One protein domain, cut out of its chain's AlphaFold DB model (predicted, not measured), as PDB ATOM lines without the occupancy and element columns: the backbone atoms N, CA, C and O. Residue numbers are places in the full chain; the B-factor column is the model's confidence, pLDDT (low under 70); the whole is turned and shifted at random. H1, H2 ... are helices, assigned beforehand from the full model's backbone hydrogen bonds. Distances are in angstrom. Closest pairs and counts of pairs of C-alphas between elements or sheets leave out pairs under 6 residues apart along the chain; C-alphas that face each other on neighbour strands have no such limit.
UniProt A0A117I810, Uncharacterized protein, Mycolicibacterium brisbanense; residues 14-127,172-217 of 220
ATOM      1  N   THR A  14       0.541 -22.252  13.103       92.62
ATOM      2  CA  THR A  14       1.180 -22.996  12.015       92.62
ATOM      3  C   THR A  14       2.685 -22.744  12.026       92.62
ATOM      4  O   THR A  14       3.121 -21.671  12.442       92.62
ATOM      5  N   ALA A  15       3.472 -23.673  11.477       92.25
ATOM      6  CA  ALA A  15       4.916 -23.482  11.297       92.25
ATOM      7  C   ALA A  15       5.241 -22.179  10.540       92.25
ATOM      8  O   ALA A  15       6.089 -21.408  10.975       92.25
ATOM      9  N   LEU A  16       4.472 -21.858   9.488       91.38
ATOM     10  CA  LEU A  16       4.611 -20.595   8.753       91.38
ATOM     11  C   LEU A  16       4.408 -19.360   9.647       91.38
ATOM     12  O   LEU A  16       5.080 -18.353   9.460       91.38
ATOM     13  N   ALA A  17       3.477 -19.404  10.607       92.56
ATOM     14  CA  ALA A  17       3.276 -18.284  11.524       92.56
ATOM     15  C   ALA A  17       4.493 -18.083  12.439       92.56
ATOM     16  O   ALA A  17       4.860 -16.942  12.702       92.56
ATOM     17  N   VAL A  18       5.125 -19.173  12.888       93.69
ATOM     18  CA  VAL A  18       6.364 -19.122  13.679       93.69
ATOM     19  C   VAL A  18       7.500 -18.521  12.848       93.69
ATOM     20  O   VAL A  18       8.118 -17.562  13.298       93.69
ATOM     21  N   GLU A  19       7.705 -19.000  11.617       93.44
ATOM     22  CA  GLU A  19       8.734 -18.489  10.696       93.44
ATOM     23  C   GLU A  19       8.551 -16.996  10.378       93.44
ATOM     24  O   GLU A  19       9.496 -16.217  10.455       93.44
ATOM     25  N   VAL A  20       7.326 -16.557  10.068       94.88
ATOM     26  CA  VAL A  20       7.050 -15.139   9.765       94.88
ATOM     27  C   VAL A  20       7.250 -14.250  10.994       94.88
ATOM     28  O   VAL A  20       7.708 -13.115  10.865       94.88
ATOM     29  N   LEU A  21       6.900 -14.735  12.189       94.81
ATOM     30  CA  LEU A  21       7.158 -13.999  13.425       94.81
ATOM     31  C   LEU A  21       8.651 -13.927  13.737       94.81
ATOM     32  O   LEU A  21       9.090 -12.909  14.265       94.81
ATOM     33  N   ASP A  22       9.420 -14.956  13.392       94.69
ATOM     34  CA  ASP A  22      10.873 -14.934  13.517       94.69
ATOM     35  C   ASP A  22      11.506 -13.907  12.566       94.69
ATOM     36  O   ASP A  22      12.235 -13.016  12.999       94.69
ATOM     37  N   GLU A  23      11.109 -13.920  11.292       96.06
ATOM     38  CA  GLU A  23      11.550 -12.934  10.297       96.06
ATOM     39  C   GLU A  23      11.165 -11.498  10.697       96.06
ATOM     40  O   GLU A  23      11.929 -10.548  10.508       96.06
ATOM     41  N   LEU A  24       9.993 -11.312  11.317       95.44
ATOM     42  CA  LEU A  24       9.598 -10.019  11.872       95.44
ATOM     43  C   LEU A  24      10.559  -9.566  12.983       95.44
ATOM     44  O   LEU A  24      10.887  -8.380  13.053       95.44
ATOM     45  N   ARG A  25      11.024 -10.477  13.846       94.50
ATOM     46  CA  ARG A  25      12.019 -10.149  14.880       94.50
ATOM     47  C   ARG A  25      13.347  -9.736  14.253       94.50
ATOM     48  O   ARG A  25      13.900  -8.720  14.678       94.50
ATOM     49  N   VAL A  26      13.810 -10.464  13.234       93.38
ATOM     50  CA  VAL A  26      15.013 -10.108  12.462       93.38
ATOM     51  C   VAL A  26      14.855  -8.710  11.871       93.38
ATOM     52  O   VAL A  26      15.693  -7.843  12.100       93.38
ATOM     53  N   SER A  27      13.725  -8.437  11.218       95.62
ATOM     54  CA  SER A  27      13.432  -7.137  10.605       95.62
ATOM     55  C   SER A  27      13.420  -5.985  11.618       95.62
ATOM     56  O   SER A  27      13.916  -4.894  11.328       95.62
ATOM     57  N   VAL A  28      12.874  -6.195  12.821       94.69
ATOM     58  CA  VAL A  28      12.889  -5.175  13.886       94.69
ATOM     59  C   VAL A  28      14.310  -4.935  14.402       94.69
ATOM     60  O   VAL A  28      14.689  -3.780  14.609       94.69
ATOM     61  N   LEU A  29      15.107  -5.992  14.574       93.50
ATOM     62  CA  LEU A  29      16.513  -5.874  14.959       93.50
ATOM     63  C   LEU A  29      17.325  -5.126  13.892       93.50
ATOM     64  O   LEU A  29      18.068  -4.208  14.236       93.50
ATOM     65  N   GLU A  30      17.145  -5.454  12.609       94.81
ATOM     66  CA  GLU A  30      17.775  -4.731  11.498       94.81
ATOM     67  C   GLU A  30      17.423  -3.237  11.541       94.81
ATOM     68  O   GLU A  30      18.311  -2.393  11.426       94.81
ATOM     69  N   CYS A  31      16.152  -2.888  11.782       95.56
ATOM     70  CA  CYS A  31      15.738  -1.490  11.935       95.56
ATOM     71  C   CYS A  31      16.483  -0.782  13.073       95.56
ATOM     72  O   CYS A  31      16.942   0.346  12.901       95.56
ATOM     73  N   LEU A  32      16.612  -1.429  14.231       94.31
ATOM     74  CA  LEU A  32      17.306  -0.865  15.390       94.31
ATOM     75  C   LEU A  32      18.805  -0.672  15.120       94.31
ATOM     76  O   LEU A  32      19.361   0.373  15.457       94.31
ATOM     77  N   LEU A  33      19.444  -1.639  14.460       94.06
ATOM     78  CA  LEU A  33      20.848  -1.561  14.053       94.06
ATOM     79  C   LEU A  33      21.086  -0.463  13.004       94.06
ATOM     80  O   LEU A  33      22.070   0.271  13.087       94.06
ATOM     81  N   ALA A  34      20.176  -0.311  12.042       94.31
ATOM     82  CA  ALA A  34      20.248   0.751  11.045       94.31
ATOM     83  C   ALA A  34      20.078   2.141  11.677       94.31
ATOM     84  O   ALA A  34      20.784   3.075  11.300       94.31
ATOM     85  N   LEU A  35      19.178   2.285  12.657       94.00
ATOM     86  CA  LEU A  35      19.025   3.535  13.403       94.00
ATOM     87  C   LEU A  35      20.273   3.875  14.215       94.00
ATOM     88  O   LEU A  35      20.685   5.033  14.195       94.00
ATOM     89  N   ASP A  36      20.903   2.895  14.870       91.69
ATOM     90  CA  ASP A  36      22.177   3.109  15.566       91.69
ATOM     91  C   ASP A  36      23.259   3.613  14.601       91.69
ATOM     92  O   ASP A  36      23.880   4.644  14.861       91.69
ATOM     93  N   ALA A  37      23.415   2.965  13.443       92.56
ATOM     94  CA  ALA A  37      24.385   3.376  12.432       92.56
ATOM     95  C   ALA A  37      24.110   4.793  11.899       92.56
ATOM     96  O   ALA A  37      25.011   5.629  11.856       92.56
ATOM     97  N   ILE A  38      22.861   5.100  11.536       92.69
ATOM     98  CA  ILE A  38      22.504   6.410  10.973       92.69
ATOM     99  C   ILE A  38      22.580   7.512  12.034       92.69
ATOM    100  O   ILE A  38      22.940   8.636  11.695       92.69
ATOM    101  N   SER A  39      22.304   7.220  13.310       90.62
ATOM    102  CA  SER A  39      22.406   8.204  14.400       90.62
ATOM    103  C   SER A  39      23.811   8.795  14.556       90.62
ATOM    104  O   SER A  39      23.964   9.905  15.059       90.62
ATOM    105  N   GLN A  40      24.839   8.090  14.077       87.62
ATOM    106  CA  GLN A  40      26.225   8.562  14.076       87.62
ATOM    107  C   GLN A  40      26.512   9.541  12.922       87.62
ATOM    108  O   GLN A  40      27.476  10.301  12.989       87.62
ATOM    109  N   GLU A  41      25.660   9.559  11.893       90.19
ATOM    110  CA  GLU A  41      25.815  10.339  10.655       90.19
ATOM    111  C   GLU A  41      24.898  11.576  10.598       90.19
ATOM    112  O   GLU A  41      24.980  12.384   9.671       90.19
ATOM    113  N   THR A  42      23.996  11.753  11.567       92.62
ATOM    114  CA  THR A  42      23.037  12.867  11.581       92.62
ATOM    115  C   THR A  42      22.838  13.451  12.974       92.62
ATOM    116  O   THR A  42      23.046  12.797  13.985       92.62
ATOM    117  N   ILE A  43      22.393  14.708  13.024       94.44
ATOM    118  CA  ILE A  43      22.032  15.409  14.265       94.44
ATOM    119  C   ILE A  43      20.582  15.144  14.705       94.44
ATOM    120  O   ILE A  43      20.119  15.735  15.678       94.44
ATOM    121  N   ILE A  44      19.836  14.340  13.941       94.38
ATOM    122  CA  ILE A  44      18.437  14.017  14.228       94.38
ATOM    123  C   ILE A  44      18.373  13.113  15.456       94.38
ATOM    124  O   ILE A  44      19.050  12.089  15.521       94.38
ATOM    125  N   ASP A  45      17.507  13.479  16.395       91.62
ATOM    126  CA  ASP A  45      17.177  12.630  17.528       91.62
ATOM    127  C   ASP A  45      16.225  11.503  17.096       91.62
ATOM    128  O   ASP A  45      15.070  11.741  16.729       91.62
ATOM    129  N   PHE A  46      16.730  10.269  17.122       93.69
ATOM    130  CA  PHE A  46      15.960   9.058  16.839       93.69
ATOM    131  C   PHE A  46      15.487   8.329  18.099       93.69
ATOM    132  O   PHE A  46      14.834   7.295  17.962       93.69
ATOM    133  N   GLU A  47      15.773   8.831  19.306       92.56
ATOM    134  CA  GLU A  47      15.417   8.162  20.565       92.56
ATOM    135  C   GLU A  47      13.935   7.735  20.611       92.56
ATOM    136  O   GLU A  47      13.684   6.547  20.836       92.56
ATOM    137  N   PRO A  48      12.945   8.587  20.261       93.94
ATOM    138  CA  PRO A  48      11.537   8.182  20.293       93.94
ATOM    139  C   PRO A  48      11.201   7.030  19.333       93.94
ATOM    140  O   PRO A  48      10.354   6.182  19.628       93.94
ATOM    141  N   LEU A  49      11.854   6.986  18.167       94.62
ATOM    142  CA  LEU A  49      11.647   5.927  17.179       94.62
ATOM    143  C   LEU A  49      12.299   4.620  17.640       94.62
ATOM    144  O   LEU A  49      11.670   3.563  17.561       94.62
ATOM    145  N   THR A  50      13.522   4.700  18.165       93.38
ATOM    146  CA  THR A  50      14.247   3.566  18.744       93.38
ATOM    147  C   THR A  50      13.460   2.943  19.896       93.38
ATOM    148  O   THR A  50      13.307   1.724  19.940       93.38
ATOM    149  N   GLU A  51      12.889   3.751  20.796       92.25
ATOM    150  CA  GLU A  51      12.067   3.255  21.906       92.25
ATOM    151  C   GLU A  51      10.795   2.541  21.423       92.25
ATOM    152  O   GLU A  51      10.460   1.460  21.921       92.25
ATOM    153  N   SER A  52      10.112   3.102  20.420       94.56
ATOM    154  CA  SER A  52       8.911   2.504  19.825       94.56
ATOM    155  C   SER A  52       9.205   1.170  19.124       94.56
ATOM    156  O   SER A  52       8.484   0.181  19.306       94.56
ATOM    157  N   LEU A  53      10.305   1.098  18.367       94.44
ATOM    158  CA  LEU A  53      10.748  -0.136  17.716       94.44
ATOM    159  C   LEU A  53      11.193  -1.184  18.732       94.44
ATOM    160  O   LEU A  53      10.804  -2.341  18.611       94.44
ATOM    161  N   ALA A  54      11.922  -0.790  19.774       91.44
ATOM    162  CA  ALA A  54      12.304  -1.689  20.856       91.44
ATOM    163  C   ALA A  54      11.076  -2.261  21.587       91.44
ATOM    164  O   ALA A  54      11.034  -3.450  21.908       91.44
ATOM    165  N   ALA A  55      10.049  -1.440  21.833       90.75
ATOM    166  CA  ALA A  55       8.780  -1.908  22.390       90.75
ATOM    167  C   ALA A  55       8.078  -2.903  21.459       90.75
ATOM    168  O   ALA A  55       7.646  -3.968  21.907       90.75
ATOM    169  N   SER A  56       8.038  -2.598  20.163       93.44
ATOM    170  CA  SER A  56       7.479  -3.485  19.141       93.44
ATOM    171  C   SER A  56       8.251  -4.807  19.053       93.44
ATOM    172  O   SER A  56       7.636  -5.866  18.967       93.44
ATOM    173  N   GLY A  57       9.581  -4.775  19.177       92.75
ATOM    174  CA  GLY A  57      10.442  -5.959  19.215       92.75
ATOM    175  C   GLY A  57      10.149  -6.868  20.407       92.75
ATOM    176  O   GLY A  57      10.053  -8.083  20.245       92.75
ATOM    177  N   ARG A  58       9.891  -6.299  21.594       91.25
ATOM    178  CA  ARG A  58       9.454  -7.082  22.767       91.25
ATOM    179  C   ARG A  58       8.121  -7.786  22.521       91.25
ATOM    180  O   ARG A  58       7.976  -8.954  22.878       91.25
ATOM    181  N   VAL A  59       7.163  -7.097  21.899       93.44
ATOM    182  CA  VAL A  59       5.860  -7.685  21.546       93.44
ATOM    183  C   VAL A  59       6.021  -8.771  20.479       93.44
ATOM    184  O   VAL A  59       5.445  -9.846  20.627       93.44
ATOM    185  N   ALA A  60       6.846  -8.544  19.454       94.75
ATOM    186  CA  ALA A  60       7.157  -9.537  18.426       94.75
ATOM    187  C   ALA A  60       7.817 -10.790  19.026       94.75
ATOM    188  O   ALA A  60       7.419 -11.906  18.703       94.75
ATOM    189  N   ARG A  61       8.748 -10.623  19.975       94.88
ATOM    190  CA  ARG A  61       9.355 -11.736  20.720       94.88
ATOM    191  C   ARG A  61       8.318 -12.530  21.509       94.88
ATOM    192  O   ARG A  61       8.323 -13.755  21.457       94.88
ATOM    193  N   GLN A  62       7.409 -11.861  22.221       95.25
ATOM    194  CA  GLN A  62       6.321 -12.553  22.919       95.25
ATOM    195  C   GLN A  62       5.408 -13.303  21.942       95.25
ATOM    196  O   GLN A  62       5.040 -14.442  22.213       95.25
ATOM    197  N   ALA A  63       5.060 -12.694  20.805       96.19
ATOM    198  CA  ALA A  63       4.250 -13.334  19.772       96.19
ATOM    199  C   ALA A  63       4.935 -14.583  19.204       96.19
ATOM    200  O   ALA A  63       4.293 -15.626  19.117       96.19
ATOM    201  N   PHE A  64       6.231 -14.500  18.894       96.62
ATOM    202  CA  PHE A  64       7.038 -15.633  18.445       96.62
ATOM    203  C   PHE A  64       7.056 -16.770  19.474       96.62
ATOM    204  O   PHE A  64       6.721 -17.900  19.133       96.62
ATOM    205  N   ILE A  65       7.351 -16.471  20.746       96.62
ATOM    206  CA  ILE A  65       7.360 -17.477  21.822       96.62
ATOM    207  C   ILE A  65       5.985 -18.141  21.948       96.62
ATOM    208  O   ILE A  65       5.890 -19.364  21.990       96.62
ATOM    209  N   ALA A  66       4.913 -17.348  21.993       95.44
ATOM    210  CA  ALA A  66       3.555 -17.869  22.107       95.44
ATOM    211  C   ALA A  66       3.184 -18.759  20.909       95.44
ATOM    212  O   ALA A  66       2.662 -19.854  21.100       95.44
ATOM    213  N   ALA A  67       3.482 -18.317  19.684       95.88
ATOM    214  CA  ALA A  67       3.233 -19.094  18.474       95.88
ATOM    215  C   ALA A  67       4.042 -20.394  18.458       95.88
ATOM    216  O   ALA A  67       3.505 -21.436  18.108       95.88
ATOM    217  N   SER A  68       5.302 -20.353  18.885       96.56
ATOM    218  CA  SER A  68       6.147 -21.538  18.968       96.56
ATOM    219  C   SER A  68       5.583 -22.572  19.951       96.56
ATOM    220  O   SER A  68       5.374 -23.723  19.574       96.56
ATOM    221  N   LEU A  69       5.197 -22.150  21.162       95.75
ATOM    222  CA  LEU A  69       4.557 -23.032  22.146       95.75
ATOM    223  C   LEU A  69       3.257 -23.654  21.611       95.75
ATOM    224  O   LEU A  69       3.014 -24.843  21.801       95.75
ATOM    225  N   LEU A  70       2.431 -22.865  20.916       94.50
ATOM    226  CA  LEU A  70       1.196 -23.358  20.300       94.50
ATOM    227  C   LEU A  70       1.463 -24.335  19.146       94.50
ATOM    228  O   LEU A  70       0.738 -25.312  18.995       94.50
ATOM    229  N   ASN A  71       2.480 -24.079  18.321       94.69
ATOM    230  CA  ASN A  71       2.860 -24.948  17.205       94.69
ATOM    231  C   ASN A  71       3.453 -26.283  17.689       94.69
ATOM    232  O   ASN A  71       3.304 -27.302  17.019       94.69
ATOM    233  N   GLN A  72       4.092 -26.290  18.862       95.06
ATOM    234  CA  GLN A  72       4.649 -27.484  19.502       95.06
ATOM    235  C   GLN A  72       3.623 -28.285  20.325       95.06
ATOM    236  O   GLN A  72       4.005 -29.241  20.997       95.06
ATOM    237  N   ASP A  73       2.334 -27.917  20.286       93.31
ATOM    238  CA  ASP A  73       1.278 -28.545  21.091       93.31
ATOM    239  C   ASP A  73       1.608 -28.563  22.604       93.31
ATOM    240  O   ASP A  73       1.312 -29.535  23.305       93.31
ATOM    241  N   ALA A  74       2.228 -27.492  23.120       94.19
ATOM    242  CA  ALA A  74       2.567 -27.381  24.537       94.19
ATOM    243  C   ALA A  74       1.319 -27.470  25.437       94.19
ATOM    244  O   ALA A  74       0.196 -27.165  25.034       94.19
ATOM    245  N   GLU A  75       1.513 -27.867  26.695       93.00
ATOM    246  CA  GLU A  75       0.427 -27.881  27.674       93.00
ATOM    247  C   GLU A  75       0.162 -26.478  28.237       93.00
ATOM    248  O   GLU A  75       1.089 -25.713  28.526       93.00
ATOM    249  N   PHE A  76      -1.119 -26.149  28.423       91.25
ATOM    250  CA  PHE A  76      -1.575 -24.851  28.916       91.25
ATOM    251  C   PHE A  76      -2.620 -25.020  30.014       91.25
ATOM    252  O   PHE A  76      -3.485 -25.896  29.945       91.25
ATOM    253  N   ALA A  77      -2.598 -24.108  30.986       89.94
ATOM    254  CA  ALA A  77      -3.664 -23.980  31.969       89.94
ATOM    255  C   ALA A  77      -5.016 -23.749  31.257       89.94
ATOM    256  O   ALA A  77      -5.040 -23.184  30.147       89.94
ATOM    257  N   PRO A  78      -6.143 -24.175  31.863       83.44
ATOM    258  CA  PRO A  78      -7.447 -24.182  31.213       83.44
ATOM    259  C   PRO A  78      -7.818 -22.835  30.586       83.44
ATOM    260  O   PRO A  78      -7.534 -21.763  31.120       83.44
ATOM    261  N   LEU A  79      -8.479 -22.933  29.431       70.25
ATOM    262  CA  LEU A  79      -8.954 -21.813  28.626       70.25
ATOM    263  C   LEU A  79      -9.769 -20.823  29.460       70.25
ATOM    264  O   LEU A  79     -10.807 -21.155  30.038       70.25
ATOM    265  N   CYS A  80      -9.322 -19.578  29.450       66.94
ATOM    266  CA  CYS A  80     -10.098 -18.463  29.951       66.94
ATOM    267  C   CYS A  80     -11.077 -18.004  28.852       66.94
ATOM    268  O   CYS A  80     -10.726 -17.930  27.677       66.94
ATOM    269  N   ARG A  81     -12.342 -17.752  29.224       65.69
ATOM    270  CA  ARG A  81     -13.456 -17.501  28.282       65.69
ATOM    271  C   ARG A  81     -13.431 -16.114  27.621       65.69
ATOM    272  O   ARG A  81     -14.303 -15.827  26.804       65.69
ATOM    273  N   GLU A  82     -12.484 -15.258  27.986       70.00
ATOM    274  CA  GLU A  82     -12.400 -13.863  27.550       70.00
ATOM    275  C   GLU A  82     -11.364 -13.685  26.433       70.00
ATOM    276  O   GLU A  82     -10.357 -14.390  26.378       70.00
ATOM    277  N   SER A  83     -11.595 -12.719  25.538       65.88
ATOM    278  CA  SER A  83     -10.700 -12.410  24.410       65.88
ATOM    279  C   SER A  83      -9.277 -12.047  24.840       65.88
ATOM    280  O   SER A  83      -8.324 -12.308  24.106       65.88
ATOM    281  N   ASP A  84      -9.123 -11.497  26.043       68.19
ATOM    282  CA  ASP A  84      -7.845 -11.034  26.595       68.19
ATOM    283  C   ASP A  84      -6.889 -12.199  26.914       68.19
ATOM    284  O   ASP A  84      -5.675 -12.023  27.066       68.19
ATOM    285  N   CYS A  85      -7.421 -13.424  26.919       77.00
ATOM    286  CA  CYS A  85      -6.680 -14.651  27.162       77.00
ATOM    287  C   CYS A  85      -5.971 -15.217  25.914       77.00
ATOM    288  O   CYS A  85      -5.199 -16.166  26.038       77.00
ATOM    289  N   MET A  86      -6.154 -14.579  24.748       83.62
ATOM    290  CA  MET A  86      -5.474 -14.910  23.483       83.62
ATOM    291  C   MET A  86      -4.292 -13.983  23.162       83.62
ATOM    292  O   MET A  86      -3.734 -14.029  22.066       83.62
ATOM    293  N   THR A  87      -3.910 -13.106  24.092       90.69
ATOM    294  CA  THR A  87      -2.716 -12.270  23.925       90.69
ATOM    295  C   THR A  87      -1.442 -13.118  24.053       90.69
ATOM    296  O   THR A  87      -1.433 -14.070  24.840       90.69
ATOM    297  N   PRO A  88      -0.338 -12.772  23.358       93.38
ATOM    298  CA  PRO A  88       0.913 -13.525  23.463       93.38
ATOM    299  C   PRO A  88       1.395 -13.720  24.905       93.38
ATOM    300  O   PRO A  88       1.739 -14.828  25.308       93.38
ATOM    301  N   GLY A  89       1.342 -12.659  25.717       91.94
ATOM    302  CA  GLY A  89       1.705 -12.730  27.131       91.94
ATOM    303  C   GLY A  89       0.811 -13.671  27.945       91.94
ATOM    304  O   GLY A  89       1.314 -14.398  28.798       91.94
ATOM    305  N   SER A  90      -0.496 -13.712  27.670       91.06
ATOM    306  CA  SER A  90      -1.414 -14.619  28.368       91.06
ATOM    307  C   SER A  90      -1.153 -16.086  28.017       91.06
ATOM    308  O   SER A  90      -1.101 -16.926  28.915       91.06
ATOM    309  N   ILE A  91      -0.890 -16.389  26.743       92.06
ATOM    310  CA  ILE A  91      -0.525 -17.742  26.286       92.06
ATOM    311  C   ILE A  91       0.742 -18.226  27.002       92.06
ATOM    312  O   ILE A  91       0.756 -19.315  27.575       92.06
ATOM    313  N   ILE A  92       1.782 -17.385  27.045       93.81
ATOM    314  CA  ILE A  92       3.038 -17.683  27.747       93.81
ATOM    315  C   ILE A  92       2.782 -17.945  29.236       93.81
ATOM    316  O   ILE A  92       3.239 -18.946  29.782       93.81
ATOM    317  N   ASN A  93       2.018 -17.076  29.899       93.44
ATOM    318  CA  ASN A  93       1.710 -17.229  31.321       93.44
ATOM    319  C   ASN A  93       0.915 -18.509  31.609       93.44
ATOM    320  O   ASN A  93       1.175 -19.174  32.608       93.44
ATOM    321  N   ARG A  94      -0.025 -18.884  30.733       92.50
ATOM    322  CA  ARG A  94      -0.797 -20.130  30.857       92.50
ATOM    323  C   ARG A  94       0.073 -21.370  30.706       92.50
ATOM    324  O   ARG A  94      -0.178 -22.346  31.411       92.50
ATOM    325  N   HIS A  95       1.074 -21.336  29.829       93.88
ATOM    326  CA  HIS A  95       2.047 -22.420  29.727       93.88
ATOM    327  C   HIS A  95       2.822 -22.567  31.040       93.88
ATOM    328  O   HIS A  95       2.819 -23.632  31.651       93.88
ATOM    329  N   TRP A  96       3.404 -21.476  31.546       94.50
ATOM    330  CA  TRP A  96       4.181 -21.521  32.789       94.50
ATOM    331  C   TRP A  96       3.348 -21.878  34.022       94.50
ATOM    332  O   TRP A  96       3.853 -22.548  34.921       94.50
ATOM    333  N   ALA A  97       2.073 -21.489  34.058       93.62
ATOM    334  CA  ALA A  97       1.143 -21.924  35.093       93.62
ATOM    335  C   ALA A  97       0.917 -23.445  35.051       93.62
ATOM    336  O   ALA A  97       1.019 -24.094  36.087       93.62
ATOM    337  N   ALA A  98       0.699 -24.031  33.868       93.50
ATOM    338  CA  ALA A  98       0.582 -25.485  33.731       93.50
ATOM    339  C   ALA A  98       1.871 -26.205  34.152       93.50
ATOM    340  O   ALA A  98       1.819 -27.198  34.874       93.50
ATOM    341  N   VAL A  99       3.036 -25.680  33.757       96.06
ATOM    342  CA  VAL A  99       4.340 -26.231  34.163       96.06
ATOM    343  C   VAL A  99       4.496 -26.213  35.685       96.06
ATOM    344  O   VAL A  99       4.951 -27.194  36.270       96.06
ATOM    345  N   ALA A 100       4.065 -25.137  36.350       95.00
ATOM    346  CA  ALA A 100       4.071 -25.053  37.810       95.00
ATOM    347  C   ALA A 100       3.131 -26.077  38.480       95.00
ATOM    348  O   ALA A 100       3.387 -26.490  39.611       95.00
ATOM    349  N   GLU A 101       2.080 -26.514  37.785       95.62
ATOM    350  CA  GLU A 101       1.146 -27.562  38.222       95.62
ATOM    351  C   GLU A 101       1.612 -28.989  37.862       95.62
ATOM    352  O   GLU A 101       0.964 -29.963  38.248       95.62
ATOM    353  N   GLY A 102       2.760 -29.132  37.190       96.12
ATOM    354  CA  GLY A 102       3.385 -30.419  36.866       96.12
ATOM    355  C   GLY A 102       3.331 -30.821  35.392       96.12
ATOM    356  O   GLY A 102       3.746 -31.935  35.067       96.12
ATOM    357  N   ALA A 103       2.854 -29.945  34.504       95.44
ATOM    358  CA  ALA A 103       2.922 -30.171  33.063       95.44
ATOM    359  C   ALA A 103       4.380 -30.193  32.549       95.44
ATOM    360  O   ALA A 103       5.261 -29.559  33.147       95.44
ATOM    361  N   PRO A 104       4.668 -30.865  31.419       96.12
ATOM    362  CA  PRO A 104       5.984 -30.827  30.793       96.12
ATOM    363  C   PRO A 104       6.386 -29.405  30.371       96.12
ATOM    364  O   PRO A 104       5.683 -28.734  29.613       96.12
ATOM    365  N   ALA A 105       7.564 -28.961  30.816       95.56
ATOM    366  CA  ALA A 105       8.153 -27.701  30.372       95.56
ATOM    367  C   ALA A 105       8.606 -27.820  28.911       95.56
ATOM    368  O   ALA A 105       9.565 -28.532  28.612       95.56
ATOM    369  N   THR A 106       7.915 -27.118  28.013       96.12
ATOM    370  CA  THR A 106       8.217 -27.121  26.579       96.12
ATOM    371  C   THR A 106       9.002 -25.852  26.251       96.12
ATOM    372  O   THR A 106       8.468 -24.755  26.419       96.12
ATOM    373  N   PRO A 107      10.280 -25.946  25.849       93.81
ATOM    374  CA  PRO A 107      11.031 -24.761  25.471       93.81
ATOM    375  C   PRO A 107      10.504 -24.217  24.132       93.81
ATOM    376  O   PRO A 107      10.320 -24.999  23.200       93.81
ATOM    377  N   PRO A 108      10.295 -22.896  23.994       94.12
ATOM    378  CA  PRO A 108      10.009 -22.315  22.688       94.12
ATOM    379  C   PRO A 108      11.201 -22.514  21.740       94.12
ATOM    380  O   PRO A 108      12.345 -22.678  22.180       94.12
ATOM    381  N   ASP A 109      10.923 -22.472  20.440       92.38
ATOM    382  CA  ASP A 109      11.926 -22.506  19.379       92.38
ATOM    383  C   ASP A 109      12.947 -21.387  19.578       92.38
ATOM    384  O   ASP A 109      12.644 -20.308  20.099       92.38
ATOM    385  N   ARG A 110      14.183 -21.660  19.166       91.25
ATOM    386  CA  ARG A 110      15.265 -20.680  19.216       91.25
ATOM    387  C   ARG A 110      15.299 -19.863  17.935       91.25
ATOM    388  O   ARG A 110      15.171 -20.421  16.853       91.25
ATOM    389  N   SER A 111      15.523 -18.566  18.098       89.25
ATOM    390  CA  SER A 111      15.801 -17.627  17.016       89.25
ATOM    391  C   SER A 111      17.266 -17.210  17.060       89.25
ATOM    392  O   SER A 111      17.797 -16.962  18.146       89.25
ATOM    393  N   ASP A 112      17.884 -17.019  15.897       87.81
ATOM    394  CA  ASP A 112      19.218 -16.413  15.785       87.81
ATOM    395  C   ASP A 112      19.250 -14.994  16.392       87.81
ATOM    396  O   ASP A 112      20.288 -14.524  16.865       87.81
ATOM    397  N   VAL A 113      18.091 -14.322  16.459       89.06
ATOM    398  CA  VAL A 113      17.932 -13.031  17.140       89.06
ATOM    399  C   VAL A 113      18.215 -13.155  18.638       89.06
ATOM    400  O   VAL A 113      18.833 -12.258  19.202       89.06
ATOM    401  N   ASP A 114      17.799 -14.245  19.295       87.56
ATOM    402  CA  ASP A 114      18.045 -14.440  20.732       87.56
ATOM    403  C   ASP A 114      19.547 -14.615  21.023       87.56
ATOM    404  O   ASP A 114      20.061 -14.077  22.011       87.56
ATOM    405  N   ASP A 115      20.263 -15.327  20.150       87.06
ATOM    406  CA  ASP A 115      21.709 -15.532  20.272       87.06
ATOM    407  C   ASP A 115      22.467 -14.215  20.041       87.06
ATOM    408  O   ASP A 115      23.317 -13.839  20.855       87.06
ATOM    409  N   PHE A 116      22.089 -13.453  19.009       86.44
ATOM    410  CA  PHE A 116      22.669 -12.136  18.752       86.44
ATOM    411  C   PHE A 116      22.397 -11.152  19.897       86.44
ATOM    412  O   PHE A 116      23.320 -10.497  20.380       86.44
ATOM    413  N   GLU A 117      21.152 -11.065  20.387       85.88
ATOM    414  CA  GLU A 117      20.786 -10.215  21.528       85.88
ATOM    415  C   GLU A 117      21.580 -10.580  22.789       85.88
ATOM    416  O   GLU A 117      21.977  -9.686  23.546       85.88
ATOM    417  N   THR A 118      21.849 -11.870  23.001       84.81
ATOM    418  CA  THR A 118      22.683 -12.358  24.104       84.81
ATOM    419  C   THR A 118      24.139 -11.926  23.937       84.81
ATOM    420  O   THR A 118      24.729 -11.410  24.890       84.81
ATOM    421  N   GLU A 119      24.704 -12.062  22.735       83.31
ATOM    422  CA  GLU A 119      26.078 -11.649  22.419       83.31
ATOM    423  C   GLU A 119      26.287 -10.146  22.646       83.31
ATOM    424  O   GLU A 119      27.257  -9.726  23.282       83.31
ATOM    425  N   ILE A 120      25.335  -9.320  22.206       81.94
ATOM    426  CA  ILE A 120      25.397  -7.868  22.399       81.94
ATOM    427  C   ILE A 120      24.869  -7.426  23.771       81.94
ATOM    428  O   ILE A 120      24.806  -6.226  24.039       81.94
ATOM    429  N   GLY A 121      24.458  -8.334  24.659       73.94
ATOM    430  CA  GLY A 121      23.988  -8.017  26.013       73.94
ATOM    431  C   GLY A 121      22.697  -7.186  26.081       73.94
ATOM    432  O   GLY A 121      22.586  -6.312  26.942       73.94
ATOM    433  N   GLY A 122      21.754  -7.394  25.159       71.25
ATOM    434  CA  GLY A 122      20.388  -6.851  25.224       71.25
ATOM    435  C   GLY A 122      20.269  -5.339  25.002       71.25
ATOM    436  O   GLY A 122      19.535  -4.671  25.721       71.25
ATOM    437  N   VAL A 123      21.000  -4.775  24.032       60.31
ATOM    438  CA  VAL A 123      21.118  -3.314  23.764       60.31
ATOM    439  C   VAL A 123      19.778  -2.588  23.697       60.31
ATOM    440  O   VAL A 123      19.656  -1.479  24.210       60.31
ATOM    441  N   PHE A 124      18.773  -3.229  23.109       61.31
ATOM    442  CA  PHE A 124      17.458  -2.636  22.880       61.31
ATOM    443  C   PHE A 124      16.411  -3.096  23.907       61.31
ATOM    444  O   PHE A 124      15.282  -2.604  23.939       61.31
ATOM    445  N   ALA A 125      16.789  -4.005  24.807       56.62
ATOM    446  CA  ALA A 125      15.952  -4.453  25.905       56.62
ATOM    447  C   ALA A 125      16.144  -3.521  27.112       56.62
ATOM    448  O   ALA A 125      16.877  -3.819  28.053       56.62
ATOM    449  N   ARG A 126      15.457  -2.372  27.112       50.34
ATOM    450  CA  ARG A 126      15.262  -1.605  28.351       50.34
ATOM    451  C   ARG A 126      14.399  -2.472  29.279       50.34
ATOM    452  O   ARG A 126      13.255  -2.792  28.956       50.34
ATOM    453  N   SER A 127      15.002  -2.961  30.361       41.78
ATOM    454  CA  SER A 127      14.383  -3.895  31.306       41.78
ATOM    455  C   SER A 127      13.333  -3.186  32.164       41.78
ATOM    456  O   SER A 127      13.635  -2.772  33.280       41.78
ATOM    457  N   ASP A 172      42.593  -2.212  51.634       84.19
ATOM    458  CA  ASP A 172      42.088  -1.081  50.851       84.19
ATOM    459  C   ASP A 172      42.851  -0.912  49.532       84.19
ATOM    460  O   ASP A 172      42.269  -0.480  48.532       84.19
ATOM    461  N   ALA A 173      44.137  -1.274  49.486       82.12
ATOM    462  CA  ALA A 173      44.885  -1.392  48.237       82.12
ATOM    463  C   ALA A 173      44.326  -2.518  47.348       82.12
ATOM    464  O   ALA A 173      44.025  -2.274  46.177       82.12
ATOM    465  N   TYR A 174      44.086  -3.708  47.910       78.69
ATOM    466  CA  TYR A 174      43.476  -4.832  47.195       78.69
ATOM    467  C   TYR A 174      42.058  -4.509  46.705       78.69
ATOM    468  O   TYR A 174      41.733  -4.766  45.547       78.69
ATOM    469  N   ARG A 175      41.215  -3.882  47.541       86.25
ATOM    470  CA  ARG A 175      39.866  -3.447  47.141       86.25
ATOM    471  C   ARG A 175      39.929  -2.499  45.948       86.25
ATOM    472  O   ARG A 175      39.247  -2.747  44.958       86.25
ATOM    473  N   ARG A 176      40.768  -1.460  46.013       87.94
ATOM    474  CA  ARG A 176      40.952  -0.513  44.902       87.94
ATOM    475  C   ARG A 176      41.447  -1.216  43.642       87.94
ATOM    476  O   ARG A 176      40.922  -0.955  42.568       87.94
ATOM    477  N   GLN A 177      42.392  -2.146  43.763       86.94
ATOM    478  CA  GLN A 177      42.897  -2.916  42.627       86.94
ATOM    479  C   GLN A 177      41.803  -3.775  41.976       86.94
ATOM    480  O   GLN A 177      41.684  -3.789  40.750       86.94
ATOM    481  N   VAL A 178      40.982  -4.460  42.778       87.88
ATOM    482  CA  VAL A 178      39.838  -5.243  42.288       87.88
ATOM    483  C   VAL A 178      38.802  -4.333  41.630       87.88
ATOM    484  O   VAL A 178      38.334  -4.639  40.536       87.88
ATOM    485  N   GLU A 179      38.469  -3.198  42.244       90.75
ATOM    486  CA  GLU A 179      37.543  -2.215  41.675       90.75
ATOM    487  C   GLU A 179      38.049  -1.683  40.331       90.75
ATOM    488  O   GLU A 179      37.309  -1.723  39.349       90.75
ATOM    489  N   THR A 180      39.315  -1.266  40.243       91.06
ATOM    490  CA  THR A 180      39.929  -0.818  38.985       91.06
ATOM    491  C   THR A 180      39.892  -1.922  37.928       91.06
ATOM    492  O   THR A 180      39.426  -1.683  36.817       91.06
ATOM    493  N   ALA A 181      40.272  -3.156  38.272       85.69
ATOM    494  CA  ALA A 181      40.245  -4.278  37.335       85.69
ATOM    495  C   ALA A 181      38.826  -4.597  36.824       85.69
ATOM    496  O   ALA A 181      38.640  -4.917  35.645       85.69
ATOM    497  N   LEU A 182      37.811  -4.492  37.690       88.19
ATOM    498  CA  LEU A 182      36.407  -4.668  37.315       88.19
ATOM    499  C   LEU A 182      35.915  -3.538  36.405       88.19
ATOM    500  O   LEU A 182      35.217  -3.816  35.425       88.19
ATOM    501  N   MET A 183      36.290  -2.288  36.689       88.44
ATOM    502  CA  MET A 183      35.959  -1.138  35.843       88.44
ATOM    503  C   MET A 183      36.610  -1.261  34.465       88.44
ATOM    504  O   MET A 183      35.913  -1.151  33.457       88.44
ATOM    505  N   ASP A 184      37.895  -1.611  34.401       88.12
ATOM    506  CA  ASP A 184      38.619  -1.810  33.143       88.12
ATOM    507  C   ASP A 184      38.028  -2.957  32.318       88.12
ATOM    508  O   ASP A 184      37.897  -2.864  31.093       88.12
ATOM    509  N   ARG A 185      37.653  -4.066  32.971       84.38
ATOM    510  CA  ARG A 185      36.975  -5.189  32.307       84.38
ATOM    511  C   ARG A 185      35.620  -4.756  31.752       84.38
ATOM    512  O   ARG A 185      35.311  -5.072  30.605       84.38
ATOM    513  N   ARG A 186      34.830  -4.013  32.534       85.19
ATOM    514  CA  ARG A 186      33.529  -3.481  32.107       85.19
ATOM    515  C   ARG A 186      33.684  -2.518  30.933       85.19
ATOM    516  O   ARG A 186      32.928  -2.617  29.974       85.19
ATOM    517  N   GLN A 187      34.659  -1.618  30.980       85.19
ATOM    518  CA  GLN A 187      34.892  -0.644  29.918       85.19
ATOM    519  C   GLN A 187      35.313  -1.321  28.614       85.19
ATOM    520  O   GLN A 187      34.760  -0.997  27.564       85.19
ATOM    521  N   ARG A 188      36.222  -2.306  28.675       84.62
ATOM    522  CA  ARG A 188      36.598  -3.122  27.508       84.62
ATOM    523  C   ARG A 188      35.402  -3.870  26.935       84.62
ATOM    524  O   ARG A 188      35.175  -3.807  25.734       84.62
ATOM    525  N   HIS A 189      34.603  -4.500  27.792       80.94
ATOM    526  CA  HIS A 189      33.382  -5.178  27.372       80.94
ATOM    527  C   HIS A 189      32.408  -4.217  26.669       80.94
ATOM    528  O   HIS A 189      31.914  -4.516  25.590       80.94
ATOM    529  N   MET A 190      32.186  -3.023  27.226       83.94
ATOM    530  CA  MET A 190      31.326  -2.005  26.610       83.94
ATOM    531  C   MET A 190      31.903  -1.420  25.315       83.94
ATOM    532  O   MET A 190      31.143  -0.953  24.469       83.94
ATOM    533  N   ALA A 191      33.226  -1.392  25.152       85.19
ATOM    534  CA  ALA A 191      33.865  -0.961  23.911       85.19
ATOM    535  C   ALA A 191      33.687  -2.005  22.803       85.19
ATOM    536  O   ALA A 191      33.210  -1.654  21.730       85.19
ATOM    537  N   VAL A 192      33.983  -3.280  23.092       85.00
ATOM    538  CA  VAL A 192      33.766  -4.398  22.155       85.00
ATOM    539  C   VAL A 192      32.303  -4.456  21.735       85.00
ATOM    540  O   VAL A 192      32.003  -4.457  20.551       85.00
ATOM    541  N   ARG A 193      31.388  -4.382  22.705       85.00
ATOM    542  CA  ARG A 193      29.945  -4.356  22.463       85.00
ATOM    543  C   ARG A 193      29.523  -3.246  21.494       85.00
ATOM    544  O   ARG A 193      28.792  -3.512  20.549       85.00
ATOM    545  N   ARG A 194      29.970  -2.004  21.728       86.25
ATOM    546  CA  ARG A 194      29.660  -0.867  20.843       86.25
ATOM    547  C   ARG A 194      30.188  -1.088  19.431       86.25
ATOM    548  O   ARG A 194      29.501  -0.759  18.472       86.25
ATOM    549  N   GLU A 195      31.372  -1.673  19.309       88.31
ATOM    550  CA  GLU A 195      31.966  -1.967  18.009       88.31
ATOM    551  C   GLU A 195      31.203  -3.057  17.243       88.31
ATOM    552  O   GLU A 195      30.983  -2.907  16.040       88.31
ATOM    553  N   THR A 196      30.738  -4.107  17.929       88.62
ATOM    554  CA  THR A 196      29.890  -5.148  17.328       88.62
ATOM    555  C   THR A 196      28.595  -4.553  16.775       88.62
ATOM    556  O   THR A 196      28.263  -4.789  15.616       88.62
ATOM    557  N   ILE A 197      27.899  -3.724  17.565       88.88
ATOM    558  CA  ILE A 197      26.649  -3.063  17.147       88.88
ATOM    559  C   ILE A 197      26.896  -2.180  15.926       88.88
ATOM    560  O   ILE A 197      26.192  -2.298  14.927       88.88
ATOM    561  N   ARG A 198      27.937  -1.343  15.980       89.81
ATOM    562  CA  ARG A 198      28.294  -0.426  14.895       89.81
ATOM    563  C   ARG A 198      28.600  -1.174  13.598       89.81
ATOM    564  O   ARG A 198      28.138  -0.787  12.529       89.81
ATOM    565  N   THR A 199      29.372  -2.256  13.686       92.56
ATOM    566  CA  THR A 199      29.734  -3.080  12.526       92.56
ATOM    567  C   THR A 199      28.503  -3.755  11.926       92.56
ATOM    568  O   THR A 199      28.310  -3.696  10.711       92.56
ATOM    569  N   ALA A 200      27.639  -4.330  12.767       92.31
ATOM    570  CA  ALA A 200      26.394  -4.953  12.330       92.31
ATOM    571  C   ALA A 200      25.442  -3.933  11.680       92.31
ATOM    572  O   ALA A 200      24.936  -4.178  10.589       92.31
ATOM    573  N   GLY A 201      25.263  -2.754  12.287       92.75
ATOM    574  CA  GLY A 201      24.441  -1.677  11.728       92.75
ATOM    575  C   GLY A 201      24.931  -1.193  10.369       92.75
ATOM    576  O   GLY A 201      24.141  -1.085   9.431       92.75
ATOM    577  N   ASN A 202      26.242  -0.994  10.217       93.19
ATOM    578  CA  ASN A 202      26.827  -0.630   8.925       93.19
ATOM    579  C   ASN A 202      26.579  -1.701   7.858       93.19
ATOM    580  O   ASN A 202      26.240  -1.362   6.723       93.19
ATOM    581  N   HIS A 203      26.702  -2.982   8.216       95.25
ATOM    582  CA  HIS A 203      26.408  -4.077   7.297       95.25
ATOM    583  C   HIS A 203      24.927  -4.081   6.878       95.25
ATOM    584  O   HIS A 203      24.638  -4.196   5.683       95.25
ATOM    585  N   VAL A 204      23.990  -3.931   7.818       95.25
ATOM    586  CA  VAL A 204      22.547  -3.887   7.519       95.25
ATOM    587  C   VAL A 204      22.239  -2.755   6.539       95.25
ATOM    588  O   VAL A 204      21.607  -2.979   5.504       95.25
ATOM    589  N   VAL A 205      22.750  -1.548   6.807       95.00
ATOM    590  CA  VAL A 205      22.552  -0.386   5.929       95.00
ATOM    591  C   VAL A 205      23.116  -0.642   4.529       95.00
ATOM    592  O   VAL A 205      22.435  -0.363   3.542       95.00
ATOM    593  N   GLN A 206      24.323  -1.207   4.419       95.12
ATOM    594  CA  GLN A 206      24.919  -1.563   3.125       95.12
ATOM    595  C   GLN A 206      24.036  -2.542   2.348       95.12
ATOM    596  O   GLN A 206      23.677  -2.273   1.201       95.12
ATOM    597  N   GLN A 207      23.599  -3.621   2.996       95.88
ATOM    598  CA  GLN A 207      22.752  -4.632   2.371       95.88
ATOM    599  C   GLN A 207      21.401  -4.051   1.918       95.88
ATOM    600  O   GLN A 207      20.882  -4.420   0.864       95.88
ATOM    601  N   TRP A 208      20.808  -3.134   2.688       95.88
ATOM    602  CA  TRP A 208      19.574  -2.444   2.300       95.88
ATOM    603  C   TRP A 208      19.771  -1.586   1.043       95.88
ATOM    604  O   TRP A 208      18.921  -1.594   0.147       95.88
ATOM    605  N   MET A 209      20.899  -0.873   0.944       95.62
ATOM    606  CA  MET A 209      21.223  -0.066  -0.237       95.62
ATOM    607  C   MET A 209      21.490  -0.930  -1.474       95.62
ATOM    608  O   MET A 209      21.007  -0.598  -2.558       95.62
ATOM    609  N   GLU A 210      22.178  -2.062  -1.323       95.62
ATOM    610  CA  GLU A 210      22.418  -3.024  -2.407       95.62
ATOM    611  C   GLU A 210      21.118  -3.653  -2.925       95.62
ATOM    612  O   GLU A 210      20.874  -3.682  -4.136       95.62
ATOM    613  N   ARG A 211      20.238  -4.092  -2.011       93.88
ATOM    614  CA  ARG A 211      18.902  -4.613  -2.348       93.88
ATOM    615  C   ARG A 211      18.087  -3.579  -3.126       93.88
ATOM    616  O   ARG A 211      17.473  -3.908  -4.142       93.88
ATOM    617  N   ARG A 212      18.112  -2.316  -2.688       93.44
ATOM    618  CA  ARG A 212      17.419  -1.209  -3.362       93.44
ATOM    619  C   ARG A 212      17.990  -0.909  -4.750       93.44
ATOM    620  O   ARG A 212      17.225  -0.654  -5.673       93.44
ATOM    621  N   ALA A 213      19.311  -0.916  -4.903       94.25
ATOM    622  CA  ALA A 213      19.946  -0.688  -6.198       94.25
ATOM    623  C   ALA A 213      19.600  -1.805  -7.198       94.25
ATOM    624  O   ALA A 213      19.286  -1.523  -8.353       94.25
ATOM    625  N   SER A 214      19.587  -3.055  -6.728       94.50
ATOM    626  CA  SER A 214      19.249  -4.228  -7.542       94.50
ATOM    627  C   SER A 214      17.794  -4.187  -8.019       94.50
ATOM    628  O   SER A 214      17.537  -4.333  -9.210       94.50
ATOM    629  N   SER A 215      16.846  -3.874  -7.129       93.56
ATOM    630  CA  SER A 215      15.429  -3.774  -7.507       93.56
ATOM    631  C   SER A 215      15.142  -2.618  -8.469       93.56
ATOM    632  O   SER A 215      14.236  -2.705  -9.294       93.56
ATOM    633  N   MET A 216      15.918  -1.534  -8.409       91.62
ATOM    634  CA  MET A 216      15.824  -0.454  -9.393       91.62
ATOM    635  C   MET A 216      16.374  -0.860 -10.765       91.62
ATOM    636  O   MET A 216      15.824  -0.428 -11.773       91.62
ATOM    637  N   ALA A 217      17.429  -1.676 -10.810       90.38
ATOM    638  CA  ALA A 217      18.031  -2.142 -12.058       90.38
ATOM    639  C   ALA A 217      17.150  -3.160 -12.803       90.38
ATOM    640  O   ALA A 217      17.130  -3.157 -14.026       90.38
TER     641      ALA A 217
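This is residues 14 to 127 and 172 to 217 of the 220 residues of an uncharacterized protein of Mycolicibacterium brisbanense (UniProt A0A117I810). One very long helix, H6, crosses a helical hairpin, H1 and H2, near the linked end of that hairpin, like the bar of a lopsided T, and residues 172 to 188 and 209 to 217 of H6 stick out at its two ends. Toward the other end of the hairpin, H4 packs on H2 with the small H3 near it, while the short H5 sits at H1. The printed part has 160 residues with six named helices, H1 to H6 in chain order, and no named strand; the class is all helix. The whole is loose, with a radius of gyration of the C-alphas of 20.3 A, and flat, spanning 65 by 54 by 25 A.

Start at H6, residues 172 to 217, and look at residues 197 to 205, with which alone it touches H1, residues 15 to 39. On H1 this place is residues 30 to 37; the closest C-alphas, those of Leu 33 and Gly 201, are 4.3 A apart, and the two lines are about perpendicular at 73 degrees. H1 is the hub, touching three other helices. With H2, residues 47 to 71, it forms a hairpin: they touch and run opposite ways at a shallow tilt of 17 degrees, the closest C-alphas being those of Leu 21 and Phe 64, 5.3 A apart. Residues 25 to 29 of H1 only just touch H5, residues 112 to 119, with 3 pairs of C-alphas within 8 A; the closest are those of Val 26 and Val 113, 6.2 A apart. On H2, look at residues 59 to 69: there it touches residues 88 to 92 of H4, residues 88 to 100, at a steep tilt of 49 degrees, with the C-alphas of Ala 63 and Pro 88 closest at 5.0 A. H3, residues 83 to 86, is close to H4 but not clearly touching; their closest C-alphas, of Cys 85 and Ile 91, are 6.9 A apart. H2 and H6 are apart. In H1, H2, H4, H5 and H6 every O i to N i+4 pair is within hydrogen-bond range, and H3 is too short for such a pair.

Find C-alpha 172 at (42.088, -1.081, 50.851); from there H6 runs 67.4 A to C-alpha 217 at (18.031, -2.142, -12.058). H1 begins at C-alpha 15, (4.916, -23.482, 11.297), and is 36.3 A long; H2 is 35.6 A, H4 18.7 A, H5 10.7 A and H3 5.9 A.

The C-alphas of Asp 172 and Ala 217 are the two farthest apart. Residues 128 to 171 are not printed, and C-alphas 127 and 172 are 34.0 A apart across the cut. The links H2 to H3 and H4 to H5 are long. Mean pLDDT of the printed part is 89.3; residues 80 to 81, 83 to 84 and 123 to 127 are under 70.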